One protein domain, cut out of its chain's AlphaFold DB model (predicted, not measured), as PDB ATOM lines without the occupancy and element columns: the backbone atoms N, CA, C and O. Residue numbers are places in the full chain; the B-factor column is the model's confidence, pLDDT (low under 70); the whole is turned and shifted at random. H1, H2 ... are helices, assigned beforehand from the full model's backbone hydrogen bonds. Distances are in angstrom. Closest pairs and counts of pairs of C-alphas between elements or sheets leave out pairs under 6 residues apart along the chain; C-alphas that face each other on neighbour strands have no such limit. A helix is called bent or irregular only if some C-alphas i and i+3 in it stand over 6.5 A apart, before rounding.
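AT A GLANCE: This is residues 786 to 831 and 861 to 950 of the 1236 residues of an uncharacterized protein of Rhynchosporium commune (UniProt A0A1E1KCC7). Short helices pack into an elongated body: at one end the hairpin H1-H2 meets the hairpin H4-H5 crosswise, with H9 beside H4, and H6 runs along H2 towards the other end, where H8, H7 and H3 follow. A thin tail leads from H9 to little H10, and its residues 942 to 948 stick out. The printed part has 136 residues with ten named helices, H1 to H10 in chain order, and no named strand; the class is all helix. The whole is compact, with a radius of gyration of the C-alphas of 15.9 A, and spans 54 by 28 by 27 A.

IN THESE COORDINATES: H1, residues 792 to 800, begins at C-alpha 792 (184.914, 151.527, 121.616) and is 12.0 A long. H2, residues 804 to 814, measures 15.3 A. H3 is residues 820 to 827, H4 868 to 875 and H5 878 to 885. H6, residues 888 to 899, is the longest by residues, 17.3 A from C-alpha 888 (168.524, 139.364, 121.259) to C-alpha 899. H7 is residues 904 to 910, and H8, residues 916 to 924, measures 12.4 A. H9, residues 928 to 936, measures 14.5 A and is irregular: C-alphas 929 and 932 are 7.5 A apart. H10, residues 946 to 950, ends at C-alpha 950 (198.091, 127.514, 129.932).

HOW THE PARTS SIT: H2 and H4 are the hubs, touching three helices each. H1 and H2 form a hairpin at a shallow tilt of 23 degrees, closest at the C-alphas of Ala 798 and Leu 807, 6.4 A. H6 touches H2 the same way at 24 degrees, a shallow tilt (C-alphas of Lys 812 and Phe 896, 4.7 A). H4 and H5 form the other hairpin, closest at the C-alphas of Ala 872 and Val 881, 5.4 A. H1 touches H4 at a steep tilt of 69 degrees, only just short of perpendicular (C-alphas of Lys 800 and Phe 875, 5.6 A). H2 and H5 only just touch, with 3 pairs of C-alphas within 8 A, closest Thr 804 and Ser 880, 6.3 A. H9 touches H4 at a shallow tilt of 14 degrees, the same way (C-alphas of Ala 873 and Ala 935, 4.8 A). With residues 890 to 894 alone, H6 touches H8 at a steep tilt of 39 degrees, closest at the C-alphas of Leu 890 and Ser 921, 6.9 A. H7 and H8 only just touch, with 3 pairs within 8 A, and only at the corner (C-alphas of Thr 910 and Phe 916, 4.8 A). H3 touches H7 at a steep tilt of 54 degrees, closest at the C-alphas of Leu 820 and Arg 905, 6.5 A. H10 touches no helix. In H1 to H8 and H10 every O i to N i+4 pair is within hydrogen-bond range; in H9 it is 3 of 5.

THE WHOLE: The C-alphas farthest apart, of Lys 913 and Lys 947, are 54.7 A apart. Residues 832 to 860 are not printed; C-alphas 831 and 861 are 15.3 A apart across the cut, in the link from H3 to H4. Of the links printed whole, H9 to H10 is short and the others are tight. Mean pLDDT of the printed part is 72.4; 40 residues are under 70, among them 861 to 865 and 927 to 950.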
ATOM      1  N   THR A 786     172.481 164.941 119.119       67.62
ATOM      2  CA  THR A 786     172.994 163.630 118.715       67.62
ATOM      3  C   THR A 786     173.004 162.673 119.899       67.62
ATOM      4  O   THR A 786     173.329 163.054 121.024       67.62
ATOM      5  N   SER A 787     172.702 161.402 119.634       70.88
ATOM      6  CA  SER A 787     172.751 160.334 120.641       70.88
ATOM      7  C   SER A 787     174.118 160.251 121.340       70.88
ATOM      8  O   SER A 787     175.173 160.416 120.713       70.88
ATOM      9  N   TYR A 788     174.119 160.013 122.656       77.31
ATOM     10  CA  TYR A 788     175.341 159.764 123.429       77.31
ATOM     11  C   TYR A 788     175.985 158.445 123.006       77.31
ATOM     12  O   TYR A 788     175.303 157.440 122.830       77.31
ATOM     13  N   THR A 789     177.304 158.460 122.826       74.69
ATOM     14  CA  THR A 789     178.075 157.343 122.276       74.69
ATOM     15  C   THR A 789     179.147 156.923 123.264       74.69
ATOM     16  O   THR A 789     179.893 157.763 123.755       74.69
ATOM     17  N   ILE A 790     179.250 155.622 123.518       80.31
ATOM     18  CA  ILE A 790     180.267 155.048 124.403       80.31
ATOM     19  C   ILE A 790     181.565 154.798 123.622       80.31
ATOM     20  O   ILE A 790     181.526 154.393 122.460       80.31
ATOM     21  N   SER A 791     182.717 154.987 124.275       77.75
ATOM     22  CA  SER A 791     184.027 154.627 123.719       77.75
ATOM     23  C   SER A 791     184.098 153.149 123.307       77.75
ATOM     24  O   SER A 791     183.675 152.255 124.044       77.75
ATOM     25  N   GLN A 792     184.717 152.880 122.153       76.81
ATOM     26  CA  GLN A 792     184.914 151.527 121.616       76.81
ATOM     27  C   GLN A 792     185.640 150.599 122.601       76.81
ATOM     28  O   GLN A 792     185.294 149.426 122.728       76.81
ATOM     29  N   SER A 793     186.602 151.140 123.352       78.06
ATOM     30  CA  SER A 793     187.371 150.402 124.364       78.06
ATOM     31  C   SER A 793     186.475 149.720 125.409       78.06
ATOM     32  O   SER A 793     186.668 148.547 125.734       78.06
ATOM     33  N   VAL A 794     185.440 150.424 125.873       82.88
ATOM     34  CA  VAL A 794     184.481 149.949 126.878       82.88
ATOM     35  C   VAL A 794     183.568 148.873 126.294       82.88
ATOM     36  O   VAL A 794     183.313 147.856 126.941       82.88
ATOM     37  N   PHE A 795     183.100 149.064 125.057       85.75
ATOM     38  CA  PHE A 795     182.292 148.067 124.355       85.75
ATOM     39  C   PHE A 795     183.073 146.764 124.150       85.75
ATOM     40  O   PHE A 795     182.582 145.684 124.478       85.75
ATOM     41  N   PHE A 796     184.335 146.856 123.727       83.94
ATOM     42  CA  PHE A 796     185.201 145.687 123.567       83.94
ATOM     43  C   PHE A 796     185.516 145.007 124.898       83.94
ATOM     44  O   PHE A 796     185.563 143.779 124.949       83.94
ATOM     45  N   ALA A 797     185.670 145.760 125.991       82.25
ATOM     46  CA  ALA A 797     185.824 145.180 127.324       82.25
ATOM     47  C   ALA A 797     184.596 144.342 127.738       82.25
ATOM     48  O   ALA A 797     184.770 143.269 128.323       82.25
ATOM     49  N   ALA A 798     183.379 144.783 127.394       85.50
ATOM     50  CA  ALA A 798     182.140 144.051 127.669       85.50
ATOM     51  C   ALA A 798     182.034 142.764 126.836       85.50
ATOM     52  O   ALA A 798     181.759 141.699 127.399       85.50
ATOM     53  N   ILE A 799     182.336 142.845 125.532       83.38
ATOM     54  CA  ILE A 799     182.383 141.685 124.624       83.38
ATOM     55  C   ILE A 799     183.418 140.670 125.114       83.38
ATOM     56  O   ILE A 799     183.126 139.484 125.252       83.38
ATOM     57  N   LYS A 800     184.618 141.140 125.455       79.44
ATOM     58  CA  LYS A 800     185.724 140.311 125.944       79.44
ATOM     59  C   LYS A 800     185.396 139.561 127.237       79.44
ATOM     60  O   LYS A 800     186.013 138.537 127.517       79.44
ATOM     61  N   LYS A 801     184.484 140.081 128.063       79.94
ATOM     62  CA  LYS A 801     184.072 139.466 129.334       79.94
ATOM     63  C   LYS A 801     182.790 138.637 129.242       79.94
ATOM     64  O   LYS A 801     182.392 138.116 130.281       79.94
ATOM     65  N   GLY A 802     182.145 138.535 128.078       79.12
ATOM     66  CA  GLY A 802     180.914 137.747 127.926       79.12
ATOM     67  C   GLY A 802     179.693 138.340 128.636       79.12
ATOM     68  O   GLY A 802     178.768 137.616 128.990       79.12
ATOM     69  N   ARG A 803     179.676 139.651 128.929       84.38
ATOM     70  CA  ARG A 803     178.642 140.271 129.786       84.38
ATOM     71  C   ARG A 803     177.414 140.698 128.991       84.38
ATOM     72  O   ARG A 803     177.158 141.888 128.809       84.38
ATOM     73  N   THR A 804     176.641 139.715 128.547       87.19
ATOM     74  CA  THR A 804     175.472 139.883 127.666       87.19
ATOM     75  C   THR A 804     174.412 140.846 128.213       87.19
ATOM     76  O   THR A 804     173.874 141.655 127.460       87.19
ATOM     77  N   SER A 805     174.156 140.849 129.526       88.50
ATOM     78  CA  SER A 805     173.209 141.780 130.163       88.50
ATOM     79  C   SER A 805     173.664 143.241 130.082       88.50
ATOM     80  O   SER A 805     172.856 144.127 129.816       88.50
ATOM     81  N   MET A 806     174.961 143.500 130.271       86.75
ATOM     82  CA  MET A 806     175.538 144.843 130.156       86.75
ATOM     83  C   MET A 806     175.610 145.283 128.695       86.75
ATOM     84  O   MET A 806     175.273 146.423 128.395       86.75
ATOM     85  N   LEU A 807     175.970 144.372 127.782       87.38
ATOM     86  CA  LEU A 807     175.925 144.624 126.340       87.38
ATOM     87  C   LEU A 807     174.518 145.028 125.886       87.38
ATOM     88  O   LEU A 807     174.378 146.000 125.146       87.38
ATOM     89  N   ALA A 808     173.480 144.343 126.374       88.19
ATOM     90  CA  ALA A 808     172.092 144.673 126.065       88.19
ATOM     91  C   ALA A 808     171.710 146.096 126.507       88.19
ATOM     92  O   ALA A 808     171.074 146.816 125.740       88.19
ATOM     93  N   GLU A 809     172.117 146.515 127.708       88.12
ATOM     94  CA  GLU A 809     171.844 147.860 128.237       88.12
ATOM     95  C   GLU A 809     172.660 148.944 127.517       88.12
ATOM     96  O   GLU A 809     172.116 149.990 127.165       88.12
ATOM     97  N   MET A 810     173.938 148.688 127.214       86.88
ATOM     98  CA  MET A 810     174.778 149.611 126.435       86.88
ATOM     99  C   MET A 810     174.209 149.836 125.030       86.88
ATOM    100  O   MET A 810     174.110 150.980 124.580       86.88
ATOM    101  N   ILE A 811     173.799 148.756 124.354       87.62
ATOM    102  CA  ILE A 811     173.188 148.812 123.021       87.62
ATOM    103  C   ILE A 811     171.851 149.554 123.071       87.62
ATOM    104  O   ILE A 811     171.638 150.465 122.275       87.62
ATOM    105  N   LYS A 812     170.985 149.222 124.033       87.94
ATOM    106  CA  LYS A 812     169.679 149.868 124.204       87.94
ATOM    107  C   LYS A 812     169.797 151.378 124.445       87.94
ATOM    108  O   LYS A 812     169.012 152.142 123.895       87.94
ATOM    109  N   ALA A 813     170.748 151.808 125.274       82.75
ATOM    110  CA  ALA A 813     170.867 153.210 125.669       82.75
ATOM    111  C   ALA A 813     171.616 154.078 124.644       82.75
ATOM    112  O   ALA A 813     171.303 155.258 124.509       82.75
ATOM    113  N   THR A 814     172.602 153.519 123.932       81.12
ATOM    114  CA  THR A 814     173.553 154.319 123.126       81.12
ATOM    115  C   THR A 814     173.718 153.859 121.679       81.12
ATOM    116  O   THR A 814     174.378 154.540 120.900       81.12
ATOM    117  N   GLY A 815     173.151 152.708 121.298       78.25
ATOM    118  CA  GLY A 815     173.306 152.157 119.947       78.25
ATOM    119  C   GLY A 815     174.748 151.770 119.608       78.25
ATOM    120  O   GLY A 815     175.109 151.705 118.432       78.25
ATOM    121  N   VAL A 816     175.583 151.550 120.632       80.81
ATOM    122  CA  VAL A 816     177.019 151.286 120.487       80.81
ATOM    123  C   VAL A 816     177.281 150.127 119.522       80.81
ATOM    124  O   VAL A 816     176.616 149.096 119.569       80.81
ATOM    125  N   GLY A 817     178.256 150.312 118.634       71.19
ATOM    126  CA  GLY A 817     178.609 149.338 117.603       71.19
ATOM    127  C   GLY A 817     177.950 149.581 116.243       71.19
ATOM    128  O   GLY A 817     178.496 149.097 115.259       71.19
ATOM    129  N   ILE A 818     176.862 150.359 116.131       78.69
ATOM    130  CA  ILE A 818     176.275 150.695 114.819       78.69
ATOM    131  C   ILE A 818     177.024 151.871 114.168       78.69
ATOM    132  O   ILE A 818     177.037 152.971 114.729       78.69
ATOM    133  N   PRO A 819     177.549 151.717 112.937       77.44
ATOM    134  CA  PRO A 819     178.114 152.829 112.179       77.44
ATOM    135  C   PRO A 819     177.006 153.631 111.476       77.44
ATOM    136  O   PRO A 819     176.746 153.464 110.280       77.44
ATOM    137  N   LEU A 820     176.305 154.484 112.233       75.25
ATOM    138  CA  LEU A 820     175.154 155.254 111.740       75.25
ATOM    139  C   LEU A 820     175.519 156.150 110.544       75.25
ATOM    140  O   LEU A 820     174.772 156.168 109.561       75.25
ATOM    141  N   ASN A 821     176.664 156.847 110.564       73.69
ATOM    142  CA  ASN A 821     177.056 157.704 109.439       73.69
ATOM    143  C   ASN A 821     177.440 156.873 108.202       73.69
ATOM    144  O   ASN A 821     177.078 157.244 107.081       73.69
ATOM    145  N   ALA A 822     178.127 155.737 108.366       73.12
ATOM    146  CA  ALA A 822     178.477 154.860 107.243       73.12
ATOM    147  C   ALA A 822     177.237 154.227 106.584       73.12
ATOM    148  O   ALA A 822     177.184 154.107 105.355       73.12
ATOM    149  N   LEU A 823     176.231 153.850 107.380       76.94
ATOM    150  CA  LEU A 823     174.974 153.301 106.869       76.94
ATOM    151  C   LEU A 823     174.164 154.354 106.104       76.94
ATOM    152  O   LEU A 823     173.684 154.056 105.012       76.94
ATOM    153  N   VAL A 824     174.079 155.591 106.608       75.94
ATOM    154  CA  VAL A 824     173.409 156.697 105.896       75.94
ATOM    155  C   VAL A 824     174.123 157.025 104.579       75.94
ATOM    156  O   VAL A 824     173.469 157.145 103.541       75.94
ATOM    157  N   ARG A 825     175.466 157.069 104.572       74.62
ATOM    158  CA  ARG A 825     176.260 157.270 103.343       74.62
ATOM    159  C   ARG A 825     176.000 156.187 102.294       74.62
ATOM    160  O   ARG A 825     175.889 156.504 101.116       74.62
ATOM    161  N   LYS A 826     175.838 154.925 102.707       72.94
ATOM    162  CA  LYS A 826     175.527 153.801 101.803       72.94
ATOM    163  C   LYS A 826     174.141 153.916 101.150       72.94
ATOM    164  O   LYS A 826     173.919 153.325 100.097       72.94
ATOM    165  N   ILE A 827     173.218 154.658 101.763       70.00
ATOM    166  CA  ILE A 827     171.873 154.926 101.227       70.00
ATOM    167  C   ILE A 827     171.888 156.140 100.278       70.00
ATOM    168  O   ILE A 827     170.966 156.299  99.483       70.00
ATOM    169  N   GLY A 828     172.952 156.952 100.299       58.81
ATOM    170  CA  GLY A 828     173.142 158.080  99.382       58.81
ATOM    171  C   GLY A 828     172.360 159.344  99.757       58.81
ATOM    172  O   GLY A 828     172.094 160.165  98.887       58.81
ATOM    173  N   VAL A 829     171.968 159.505 101.028       65.69
ATOM    174  CA  VAL A 829     171.234 160.692 101.502       65.69
ATOM    175  C   VAL A 829     172.195 161.671 102.177       65.69
ATOM    176  O   VAL A 829     172.805 161.349 103.196       65.69
ATOM    177  N   GLU A 830     172.317 162.883 101.630       56.84
ATOM    178  CA  GLU A 830     173.059 163.983 102.256       56.84
ATOM    179  C   GLU A 830     172.223 164.639 103.366       56.84
ATOM    180  O   GLU A 830     171.200 165.280 103.106       56.84
ATOM    181  N   ILE A 831     172.671 164.510 104.617       61.66
ATOM    182  CA  ILE A 831     172.079 165.235 105.747       61.66
ATOM    183  C   ILE A 831     172.528 166.698 105.649       61.66
ATOM    184  O   ILE A 831     173.671 167.030 105.954       61.66
ATOM    185  N   VAL A 861     184.905 161.028 112.542       45.41
ATOM    186  CA  VAL A 861     184.285 160.084 113.470       45.41
ATOM    187  C   VAL A 861     184.741 158.701 113.016       45.41
ATOM    188  O   VAL A 861     184.338 158.218 111.954       45.41
ATOM    189  N   ILE A 862     185.654 158.102 113.779       45.22
ATOM    190  CA  ILE A 862     186.085 156.720 113.578       45.22
ATOM    191  C   ILE A 862     184.891 155.849 113.976       45.22
ATOM    192  O   ILE A 862     184.659 155.584 115.150       45.22
ATOM    193  N   GLU A 863     184.068 155.480 112.997       55.94
ATOM    194  CA  GLU A 863     182.954 154.560 113.204       55.94
ATOM    195  C   GLU A 863     183.385 153.115 112.967       55.94
ATOM    196  O   GLU A 863     184.086 152.807 111.999       55.94
ATOM    197  N   GLU A 864     182.902 152.218 113.825       60.25
ATOM    198  CA  GLU A 864     183.176 150.788 113.736       60.25
ATOM    199  C   GLU A 864     182.412 150.175 112.552       60.25
ATOM    200  O   GLU A 864     181.203 149.968 112.597       60.25
ATOM    201  N   ARG A 865     183.112 149.872 111.454       65.12
ATOM    202  CA  ARG A 865     182.503 149.286 110.234       65.12
ATOM    203  C   ARG A 865     182.261 147.778 110.328       65.12
ATOM    204  O   ARG A 865     181.759 147.145 109.398       65.12
ATOM    205  N   VAL A 866     182.669 147.219 111.445       70.25
ATOM    206  CA  VAL A 866     182.861 145.816 111.756       70.25
ATOM    207  C   VAL A 866     181.651 145.294 112.539       70.25
ATOM    208  O   VAL A 866     181.300 145.871 113.566       70.25
ATOM    209  N   PRO A 867     181.030 144.180 112.115       79.81
ATOM    210  CA  PRO A 867     179.986 143.539 112.907       79.81
ATOM    211  C   PRO A 867     180.495 143.023 114.274       79.81
ATOM    212  O   PRO A 867     181.534 142.353 114.320       79.81
ATOM    213  N   PRO A 868     179.752 143.243 115.378       80.62
ATOM    214  CA  PRO A 868     180.136 142.813 116.729       80.62
ATOM    215  C   PRO A 868     180.383 141.306 116.881       80.62
ATOM    216  O   PRO A 868     181.222 140.900 117.682       80.62
ATOM    217  N   LEU A 869     179.713 140.468 116.079       79.31
ATOM    218  CA  LEU A 869     179.903 139.012 116.072       79.31
ATOM    219  C   LEU A 869     181.351 138.617 115.732       79.31
ATOM    220  O   LEU A 869     181.952 137.779 116.403       79.31
ATOM    221  N   LEU A 870     181.939 139.259 114.720       72.75
ATOM    222  CA  LEU A 870     183.316 138.993 114.297       72.75
ATOM    223  C   LEU A 870     184.330 139.475 115.349       72.75
ATOM    224  O   LEU A 870     185.365 138.841 115.555       72.75
ATOM    225  N   GLN A 871     184.016 140.556 116.073       75.62
ATOM    226  CA  GLN A 871     184.825 141.010 117.209       75.62
ATOM    227  C   GLN A 871     184.746 140.039 118.387       75.62
ATOM    228  O   GLN A 871     185.773 139.732 118.990       75.62
ATOM    229  N   ALA A 872     183.553 139.524 118.699       75.31
ATOM    230  CA  ALA A 872     183.362 138.524 119.744       75.31
ATOM    231  C   ALA A 872     184.174 137.252 119.459       75.31
ATOM    232  O   ALA A 872     184.874 136.764 120.351       75.31
ATOM    233  N   ALA A 873     184.176 136.798 118.201       70.69
ATOM    234  CA  ALA A 873     184.995 135.678 117.743       70.69
ATOM    235  C   ALA A 873     186.501 135.963 117.886       70.69
ATOM    236  O   ALA A 873     187.235 135.139 118.425       70.69
ATOM    237  N   ARG A 874     186.961 137.164 117.505       67.25
ATOM    238  CA  ARG A 874     188.365 137.591 117.673       67.25
ATOM    239  C   ARG A 874     188.800 137.673 119.139       67.25
ATOM    240  O   ARG A 874     189.965 137.425 119.441       67.25
ATOM    241  N   PHE A 875     187.910 138.072 120.046       69.12
ATOM    242  CA  PHE A 875     188.216 138.123 121.477       69.12
ATOM    243  C   PHE A 875     188.110 136.753 122.165       69.12
ATOM    244  O   PHE A 875     188.577 136.630 123.297       69.12
ATOM    245  N   GLY A 876     187.532 135.747 121.497       66.44
ATOM    246  CA  GLY A 876     187.392 134.386 122.015       66.44
ATOM    247  C   GLY A 876     186.384 134.251 123.162       66.44
ATOM    248  O   GLY A 876     186.561 133.388 124.016       66.44
ATOM    249  N   SER A 877     185.360 135.112 123.235       74.06
ATOM    250  CA  SER A 877     184.302 135.003 124.257       74.06
ATOM    251  C   SER A 877     183.121 134.199 123.720       74.06
ATOM    252  O   SER A 877     182.392 134.683 122.857       74.06
ATOM    253  N   VAL A 878     182.921 132.996 124.260       67.94
ATOM    254  CA  VAL A 878     181.856 132.072 123.835       67.94
ATOM    255  C   VAL A 878     180.477 132.681 124.075       67.94
ATOM    256  O   VAL A 878     179.662 132.745 123.160       67.94
ATOM    257  N   GLU A 879     180.255 133.241 125.263       75.00
ATOM    258  CA  GLU A 879     178.963 133.796 125.675       75.00
ATOM    259  C   GLU A 879     178.555 134.998 124.814       75.00
ATOM    260  O   GLU A 879     177.384 135.164 124.473       75.00
ATOM    261  N   SER A 880     179.520 135.840 124.427       78.62
ATOM    262  CA  SER A 880     179.265 136.952 123.508       78.62
ATOM    263  C   SER A 880     178.966 136.461 122.092       78.62
ATOM    264  O   SER A 880     178.086 137.019 121.442       78.62
ATOM    265  N   VAL A 881     179.679 135.438 121.605       73.94
ATOM    266  CA  VAL A 881     179.453 134.864 120.268       73.94
ATOM    267  C   VAL A 881     178.055 134.250 120.176       73.94
ATOM    268  O   VAL A 881     177.311 134.595 119.259       73.94
ATOM    269  N   GLU A 882     177.656 133.432 121.153       75.69
ATOM    270  CA  GLU A 882     176.305 132.855 121.226       75.69
ATOM    271  C   GLU A 882     175.225 133.941 121.280       75.69
ATOM    272  O   GLU A 882     174.222 133.881 120.566       75.69
ATOM    273  N   TRP A 883     175.449 134.986 122.081       82.25
ATOM    274  CA  TRP A 883     174.495 136.082 122.207       82.25
ATOM    275  C   TRP A 883     174.347 136.890 120.913       82.25
ATOM    276  O   TRP A 883     173.221 137.209 120.530       82.25
ATOM    277  N   PHE A 884     175.448 137.181 120.209       81.69
ATOM    278  CA  PHE A 884     175.406 137.897 118.929       81.69
ATOM    279  C   PHE A 884     174.871 137.059 117.760       81.69
ATOM    280  O   PHE A 884     174.418 137.648 116.781       81.69
ATOM    281  N   MET A 885     174.891 135.723 117.851       75.50
ATOM    282  CA  MET A 885     174.212 134.835 116.895       75.50
ATOM    283  C   MET A 885     172.696 134.729 117.140       75.50
ATOM    284  O   MET A 885     171.968 134.277 116.260       75.50
ATOM    285  N   SER A 886     172.211 135.132 118.318       82.25
ATOM    286  CA  SER A 886     170.783 135.123 118.658       82.25
ATOM    287  C   SER A 886     170.038 136.376 118.162       82.25
ATOM    288  O   SER A 886     170.649 137.380 117.808       82.25
ATOM    289  N   ASP A 887     168.702 136.376 118.242       81.56
ATOM    290  CA  ASP A 887     167.863 137.548 117.913       81.56
ATOM    291  C   ASP A 887     167.900 138.669 118.977       81.56
ATOM    292  O   ASP A 887     167.322 139.747 118.791       81.56
ATOM    293  N   ALA A 888     168.541 138.436 120.128       83.06
ATOM    294  CA  ALA A 888     168.524 139.364 121.259       83.06
ATOM    295  C   ALA A 888     169.147 140.751 120.969       83.06
ATOM    296  O   ALA A 888     168.544 141.747 121.384       83.06
ATOM    297  N   PRO A 889     170.287 140.883 120.254       85.56
ATOM    298  CA  PRO A 889     170.875 142.184 119.934       85.56
ATOM    299  C   PRO A 889     169.989 143.025 119.009       85.56
ATOM    300  O   PRO A 889     169.857 144.230 119.224       85.56
ATOM    301  N   LEU A 890     169.329 142.399 118.023       84.50
ATOM    302  CA  LEU A 890     168.450 143.094 117.075       84.50
ATOM    303  C   LEU A 890     167.297 143.801 117.800       84.50
ATOM    304  O   LEU A 890     167.022 144.971 117.539       84.50
ATOM    305  N   ARG A 891     166.681 143.122 118.778       87.00
ATOM    306  CA  ARG A 891     165.615 143.703 119.614       87.00
ATOM    307  C   ARG A 891     166.094 144.947 120.368       87.00
ATOM    308  O   ARG A 891     165.377 145.941 120.420       87.00
ATOM    309  N   ARG A 892     167.320 144.926 120.905       87.81
ATOM    310  CA  ARG A 892     167.891 146.065 121.650       87.81
ATOM    311  C   ARG A 892     168.226 147.253 120.754       87.81
ATOM    312  O   ARG A 892     168.016 148.389 121.168       87.81
ATOM    313  N   TYR A 893     168.682 147.010 119.526       87.19
ATOM    314  CA  TYR A 893     168.885 148.085 118.554       87.19
ATOM    315  C   TYR A 893     167.571 148.740 118.110       87.19
ATOM    316  O   TYR A 893     167.541 149.953 117.903       87.19
ATOM    317  N   ASN A 894     166.478 147.975 118.017       85.38
ATOM    318  CA  ASN A 894     165.154 148.534 117.731       85.38
ATOM    319  C   ASN A 894     164.652 149.417 118.889       85.38
ATOM    320  O   ASN A 894     164.225 150.544 118.649       85.38
ATOM    321  N   GLU A 895     164.795 148.967 120.144       86.94
ATOM    322  CA  GLU A 895     164.474 149.783 121.331       86.94
ATOM    323  C   GLU A 895     165.275 151.104 121.359       86.94
ATOM    324  O   GLU A 895     164.731 152.162 121.683       86.94
ATOM    325  N   PHE A 896     166.557 151.069 120.970       86.25
ATOM    326  CA  PHE A 896     167.399 152.267 120.859       86.25
ATOM    327  C   PHE A 896     166.883 153.256 119.802       86.25
ATOM    328  O   PHE A 896     166.829 154.465 120.056       86.25
ATOM    329  N   ALA A 897     166.494 152.755 118.626       84.06
ATOM    330  CA  ALA A 897     165.965 153.581 117.544       84.06
ATOM    331  C   ALA A 897     164.642 154.258 117.933       84.06
ATOM    332  O   ALA A 897     164.418 155.423 117.597       84.06
ATOM    333  N   GLU A 898     163.790 153.565 118.692       85.12
ATOM    334  CA  GLU A 898     162.540 154.128 119.203       85.12
ATOM    335  C   GLU A 898     162.762 155.235 120.241       85.12
ATOM    336  O   GLU A 898     162.046 156.239 120.215       85.12
ATOM    337  N   ALA A 899     163.759 155.082 121.116       82.75
ATOM    338  CA  ALA A 899     164.105 156.082 122.127       82.75
ATOM    339  C   ALA A 899     164.766 157.339 121.524       82.75
ATOM    340  O   ALA A 899     164.592 158.442 122.043       82.75
ATOM    341  N   ASN A 900     165.482 157.199 120.403       81.06
ATOM    342  CA  ASN A 900     166.269 158.272 119.784       81.06
ATOM    343  C   ASN A 900     165.684 158.760 118.451       81.06
ATOM    344  O   ASN A 900     166.412 159.144 117.535       81.06
ATOM    345  N   LYS A 901     164.349 158.810 118.347       80.00
ATOM    346  CA  LYS A 901     163.644 159.301 117.147       80.00
ATOM    347  C   LYS A 901     163.990 160.733 116.758       80.00
ATOM    348  O   LYS A 901     163.675 161.115 115.643       80.00
ATOM    349  N   HIS A 902     164.575 161.536 117.643       74.62
ATOM    350  CA  HIS A 902     164.975 162.916 117.364       74.62
ATOM    351  C   HIS A 902     166.253 163.003 116.505       74.62
ATOM    352  O   HIS A 902     166.365 163.940 115.713       74.62
ATOM    353  N   ASP A 903     167.140 161.998 116.553       76.75
ATOM    354  CA  ASP A 903     168.397 161.965 115.787       76.75
ATOM    355  C   ASP A 903     168.123 161.839 114.275       76.75
ATOM    356  O   ASP A 903     167.512 160.876 113.794       76.75
ATOM    357  N   LYS A 904     168.609 162.811 113.493       76.69
ATOM    358  CA  LYS A 904     168.410 162.877 112.033       76.69
ATOM    359  C   LYS A 904     168.910 161.628 111.307       76.69
ATOM    360  O   LYS A 904     168.324 161.234 110.295       76.69
ATOM    361  N   ARG A 905     169.964 160.981 111.816       77.06
ATOM    362  CA  ARG A 905     170.538 159.767 111.210       77.06
ATOM    363  C   ARG A 905     169.572 158.591 111.335       77.06
ATOM    364  O   ARG A 905     169.369 157.864 110.367       77.06
ATOM    365  N   ILE A 906     168.925 158.452 112.493       79.81
ATOM    366  CA  ILE A 906     167.962 157.379 112.775       79.81
ATOM    367  C   ILE A 906     166.659 157.609 112.002       79.81
ATOM    368  O   ILE A 906     166.157 156.665 111.388       79.81
ATOM    369  N   LYS A 907     166.163 158.855 111.933       80.00
ATOM    370  CA  LYS A 907     165.019 159.218 111.069       80.00
ATOM    371  C   LYS A 907     165.271 158.812 109.614       80.00
ATOM    372  O   LYS A 907     164.505 158.047 109.046       80.00
ATOM    373  N   THR A 908     166.423 159.206 109.064       79.12
ATOM    374  CA  THR A 908     166.805 158.898 107.672       79.12
ATOM    375  C   THR A 908     166.885 157.390 107.397       79.12
ATOM    376  O   THR A 908     166.484 156.925 106.330       79.12
ATOM    377  N   LEU A 909     167.392 156.603 108.353       76.38
ATOM    378  CA  LEU A 909     167.448 155.141 108.236       76.38
ATOM    379  C   LEU A 909     166.058 154.493 108.325       76.38
ATOM    380  O   LEU A 909     165.797 153.507 107.630       76.38
ATOM    381  N   THR A 910     165.168 155.058 109.143       80.25
ATOM    382  CA  THR A 910     163.796 154.571 109.353       80.25
ATOM    383  C   THR A 910     162.899 154.873 108.152       80.25
ATOM    384  O   THR A 910     162.166 153.990 107.713       80.25
ATOM    385  N   ASP A 911     163.042 156.059 107.558       76.38
ATOM    386  CA  ASP A 911     162.284 156.522 106.383       76.38
ATOM    387  C   ASP A 911     162.742 155.862 105.063       76.38
ATOM    388  O   ASP A 911     162.155 156.065 103.997       76.38
ATOM    389  N   SER A 912     163.808 155.057 105.103       75.75
ATOM    390  CA  SER A 912     164.325 154.349 103.934       75.75
ATOM    391  C   SER A 912     163.396 153.208 103.483       75.75
ATOM    392  O   SER A 912     162.804 152.498 104.293       75.75
ATOM    393  N   LYS A 913     163.339 152.934 102.168       64.50
ATOM    394  CA  LYS A 913     162.473 151.887 101.568       64.50
ATOM    395  C   LYS A 913     162.654 150.473 102.149       64.50
ATOM    396  O   LYS A 913     161.791 149.625 101.945       64.50
ATOM    397  N   LYS A 914     163.789 150.184 102.799       69.31
ATOM    398  CA  LYS A 914     164.100 148.867 103.385       69.31
ATOM    399  C   LYS A 914     163.740 148.768 104.876       69.31
ATOM    400  O   LYS A 914     163.635 147.645 105.361       69.31
ATOM    401  N   GLY A 915     163.510 149.894 105.559       77.38
ATOM    402  CA  GLY A 915     163.271 149.969 107.003       77.38
ATOM    403  C   GLY A 915     164.533 149.732 107.846       77.38
ATOM    404  O   GLY A 915     165.459 149.036 107.423       77.38
ATOM    405  N   PHE A 916     164.562 150.301 109.056       79.44
ATOM    406  CA  PHE A 916     165.707 150.235 109.979       79.44
ATOM    407  C   PHE A 916     166.122 148.786 110.311       79.44
ATOM    408  O   PHE A 916     167.292 148.423 110.192       79.44
ATOM    409  N   GLU A 917     165.151 147.923 110.621       79.62
ATOM    410  CA  GLU A 917     165.375 146.540 111.062       79.62
ATOM    411  C   GLU A 917     166.107 145.675 110.019       79.62
ATOM    412  O   GLU A 917     167.088 144.999 110.339       79.62
ATOM    413  N   LYS A 918     165.699 145.734 108.741       80.88
ATOM    414  CA  LYS A 918     166.344 144.944 107.675       80.88
ATOM    415  C   LYS A 918     167.762 145.423 107.375       80.88
ATOM    416  O   LYS A 918     168.611 144.613 107.005       80.88
ATOM    417  N   ILE A 919     168.031 146.722 107.518       81.12
ATOM    418  CA  ILE A 919     169.366 147.293 107.292       81.12
ATOM    419  C   ILE A 919     170.328 146.835 108.390       81.12
ATOM    420  O   ILE A 919     171.435 146.397 108.071       81.12
ATOM    421  N   ILE A 920     169.899 146.876 109.654       80.94
ATOM    422  CA  ILE A 920     170.716 146.422 110.786       80.94
ATOM    423  C   ILE A 920     170.899 144.903 110.760       80.94
ATOM    424  O   ILE A 920     172.030 144.444 110.876       80.94
ATOM    425  N   SER A 921     169.844 144.122 110.504       80.62
ATOM    426  CA  SER A 921     169.955 142.661 110.349       80.62
ATOM    427  C   SER A 921     170.932 142.277 109.226       80.62
ATOM    428  O   SER A 921     171.826 141.455 109.429       80.62
ATOM    429  N   SER A 922     170.855 142.950 108.071       81.12
ATOM    430  CA  SER A 922     171.803 142.748 106.967       81.12
ATOM    431  C   SER A 922     173.238 143.158 107.313       81.12
ATOM    432  O   SER A 922     174.166 142.630 106.700       81.12
ATOM    433  N   TRP A 923     173.439 144.111 108.226       82.19
ATOM    434  CA  TRP A 923     174.766 144.534 108.677       82.19
ATOM    435  C   TRP A 923     175.338 143.595 109.747       82.19
ATOM    436  O   TRP A 923     176.506 143.236 109.649       82.19
ATOM    437  N   MET A 924     174.537 143.135 110.711       75.06
ATOM    438  CA  MET A 924     174.988 142.180 111.735       75.06
ATOM    439  C   MET A 924     175.381 140.832 111.127       75.06
ATOM    440  O   MET A 924     176.412 140.274 111.492       75.06
ATOM    441  N   ASN A 925     174.598 140.355 110.152       73.69
ATOM    442  CA  ASN A 925     174.876 139.124 109.408       73.69
ATOM    443  C   ASN A 925     175.861 139.339 108.254       73.69
ATOM    444  O   ASN A 925     176.104 138.428 107.462       73.69
ATOM    445  N   ALA A 926     176.423 140.543 108.112       72.19
ATOM    446  CA  ALA A 926     177.421 140.774 107.093       72.19
ATOM    447  C   ALA A 926     178.658 139.933 107.420       72.19
ATOM    448  O   ALA A 926     179.435 140.255 108.317       72.19
ATOM    449  N   LYS A 927     178.884 138.922 106.585       65.31
ATOM    450  CA  LYS A 927     180.139 138.180 106.508       65.31
ATOM    451  C   LYS A 927     180.389 137.232 107.683       65.31
ATOM    452  O   LYS A 927     181.528 137.015 108.104       65.31
ATOM    453  N   SER A 928     179.302 136.682 108.225       65.31
ATOM    454  CA  SER A 928     179.295 135.680 109.295       65.31
ATOM    455  C   SER A 928     180.075 134.403 108.943       65.31
ATOM    456  O   SER A 928     180.479 133.666 109.836       65.31
ATOM    457  N   GLU A 929     180.352 134.151 107.664       60.19
ATOM    458  CA  GLU A 929     181.187 133.041 107.193       60.19
ATOM    459  C   GLU A 929     182.664 133.128 107.632       60.19
ATOM    460  O   GLU A 929     183.354 132.112 107.650       60.19
ATOM    461  N   LEU A 930     183.151 134.308 108.040       63.00
ATOM    462  CA  LEU A 930     184.550 134.549 108.446       63.00
ATOM    463  C   LEU A 930     184.809 134.361 109.952       63.00
ATOM    464  O   LEU A 930     185.908 134.645 110.444       63.00
ATOM    465  N   VAL A 931     183.804 133.904 110.700       66.56
ATOM    466  CA  VAL A 931     183.868 133.755 112.161       66.56
ATOM    467  C   VAL A 931     184.962 132.764 112.586       66.56
ATOM    468  O   VAL A 931     185.701 133.066 113.524       66.56
ATOM    469  N   ILE A 932     185.143 131.641 111.868       60.81
ATOM    470  CA  ILE A 932     186.207 130.656 112.163       60.81
ATOM    471  C   ILE A 932     187.599 131.287 112.020       60.81
ATOM    472  O   ILE A 932     188.432 131.157 112.919       60.81
ATOM    473  N   HIS A 933     187.852 132.011 110.924       58.56
ATOM    474  CA  HIS A 933     189.130 132.692 110.694       58.56
ATOM    475  C   HIS A 933     189.430 133.697 111.809       58.56
ATOM    476  O   HIS A 933     190.559 133.757 112.287       58.56
ATOM    477  N   CYS A 934     188.425 134.442 112.275       61.97
ATOM    478  CA  CYS A 934     188.585 135.385 113.387       61.97
ATOM    479  C   CYS A 934     188.854 134.680 114.728       61.97
ATOM    480  O   CYS A 934     189.674 135.169 115.505       61.97
ATOM    481  N   ALA A 935     188.212 133.534 114.978       61.69
ATOM    482  CA  ALA A 935     188.402 132.739 116.192       61.69
ATOM    483  C   ALA A 935     189.814 132.134 116.285       61.69
ATOM    484  O   ALA A 935     190.446 132.204 117.339       61.69
ATOM    485  N   ILE A 936     190.355 131.615 115.175       57.56
ATOM    486  CA  ILE A 936     191.724 131.062 115.120       57.56
ATOM    487  C   ILE A 936     192.781 132.158 115.308       57.56
ATOM    488  O   ILE A 936     193.823 131.924 115.915       57.56
ATOM    489  N   LEU A 937     192.513 133.372 114.817       55.59
ATOM    490  CA  LEU A 937     193.399 134.530 114.966       55.59
ATOM    491  C   LEU A 937     193.310 135.197 116.355       55.59
ATOM    492  O   LEU A 937     193.990 136.204 116.592       55.59
ATOM    493  N   SER A 938     192.474 134.684 117.263       57.97
ATOM    494  CA  SER A 938     192.282 135.269 118.590       57.97
ATOM    495  C   SER A 938     193.548 135.164 119.453       57.97
ATOM    496  O   SER A 938     194.229 134.141 119.508       57.97
ATOM    497  N   LYS A 939     193.887 136.256 120.152       52.06
ATOM    498  CA  LYS A 939     194.951 136.283 121.169       52.06
ATOM    499  C   LYS A 939     194.321 136.518 122.543       52.06
ATOM    500  O   LYS A 939     193.753 137.594 122.750       52.06
ATOM    501  N   PRO A 940     194.450 135.596 123.514       44.91
ATOM    502  CA  PRO A 940     194.024 135.878 124.876       44.91
ATOM    503  C   PRO A 940     194.967 136.905 125.520       44.91
ATOM    504  O   PRO A 940     196.190 136.821 125.420       44.91
ATOM    505  N   TYR A 941     194.387 137.899 126.188       37.62
ATOM    506  CA  TYR A 941     195.110 139.002 126.827       37.62
ATOM    507  C   TYR A 941     195.340 138.726 128.323       37.62
ATOM    508  O   TYR A 941     194.363 138.557 129.053       37.62
ATOM    509  N   GLY A 942     196.598 138.771 128.790       43.31
ATOM    510  CA  GLY A 942     196.969 138.822 130.219       43.31
ATOM    511  C   GLY A 942     198.207 137.990 130.593       43.31
ATOM    512  O   GLY A 942     198.236 136.780 130.390       43.31
ATOM    513  N   SER A 943     199.230 138.634 131.169       42.53
ATOM    514  CA  SER A 943     200.552 138.046 131.459       42.53
ATOM    515  C   SER A 943     200.591 137.132 132.695       42.53
ATOM    516  O   SER A 943     201.356 136.171 132.696       42.53
ATOM    517  N   ARG A 944     199.770 137.339 133.733       39.69
ATOM    518  CA  ARG A 944     199.912 136.563 134.984       39.69
ATOM    519  C   ARG A 944     198.961 135.388 135.112       39.69
ATOM    520  O   ARG A 944     199.169 134.491 135.929       39.69
ATOM    521  N   SER A 945     197.976 135.333 134.230       36.53
ATOM    522  CA  SER A 945     197.134 134.161 134.111       36.53
ATOM    523  C   SER A 945     197.823 133.015 133.369       36.53
ATOM    524  O   SER A 945     197.287 131.923 133.395       36.53
ATOM    525  N   GLN A 946     199.033 133.177 132.818       37.84
ATOM    526  CA  GLN A 946     199.738 132.155 132.028       37.84
ATOM    527  C   GLN A 946     199.785 130.743 132.635       37.84
ATOM    528  O   GLN A 946     199.761 129.805 131.864       37.84
ATOM    529  N   LYS A 947     199.766 130.509 133.958       35.22
ATOM    530  CA  LYS A 947     199.735 129.121 134.487       35.22
ATOM    531  C   LYS A 947     198.336 128.488 134.562       35.22
ATOM    532  O   LYS A 947     198.211 127.297 134.304       35.22
ATOM    533  N   LYS A 948     197.278 129.263 134.841       35.75
ATOM    534  CA  LYS A 948     195.877 128.780 134.764       35.75
ATOM    535  C   LYS A 948     195.315 128.891 133.347       35.75
ATOM    536  O   LYS A 948     194.610 128.002 132.902       35.75
ATOM    537  N   TYR A 949     195.706 129.925 132.614       31.41
ATOM    538  CA  TYR A 949     195.481 130.080 131.190       31.41
ATOM    539  C   TYR A 949     196.381 129.190 130.353       31.41
ATOM    540  O   TYR A 949     195.983 128.972 129.249       31.41
ATOM    541  N   LEU A 950     197.502 128.590 130.762       29.47
ATOM    542  CA  LEU A 950     198.091 127.514 129.932       29.47
ATOM    543  C   LEU A 950     197.206 126.257 129.962       29.47
ATOM    544  O   LEU A 950     197.073 125.577 128.950       29.47
TER     545      LEU A 950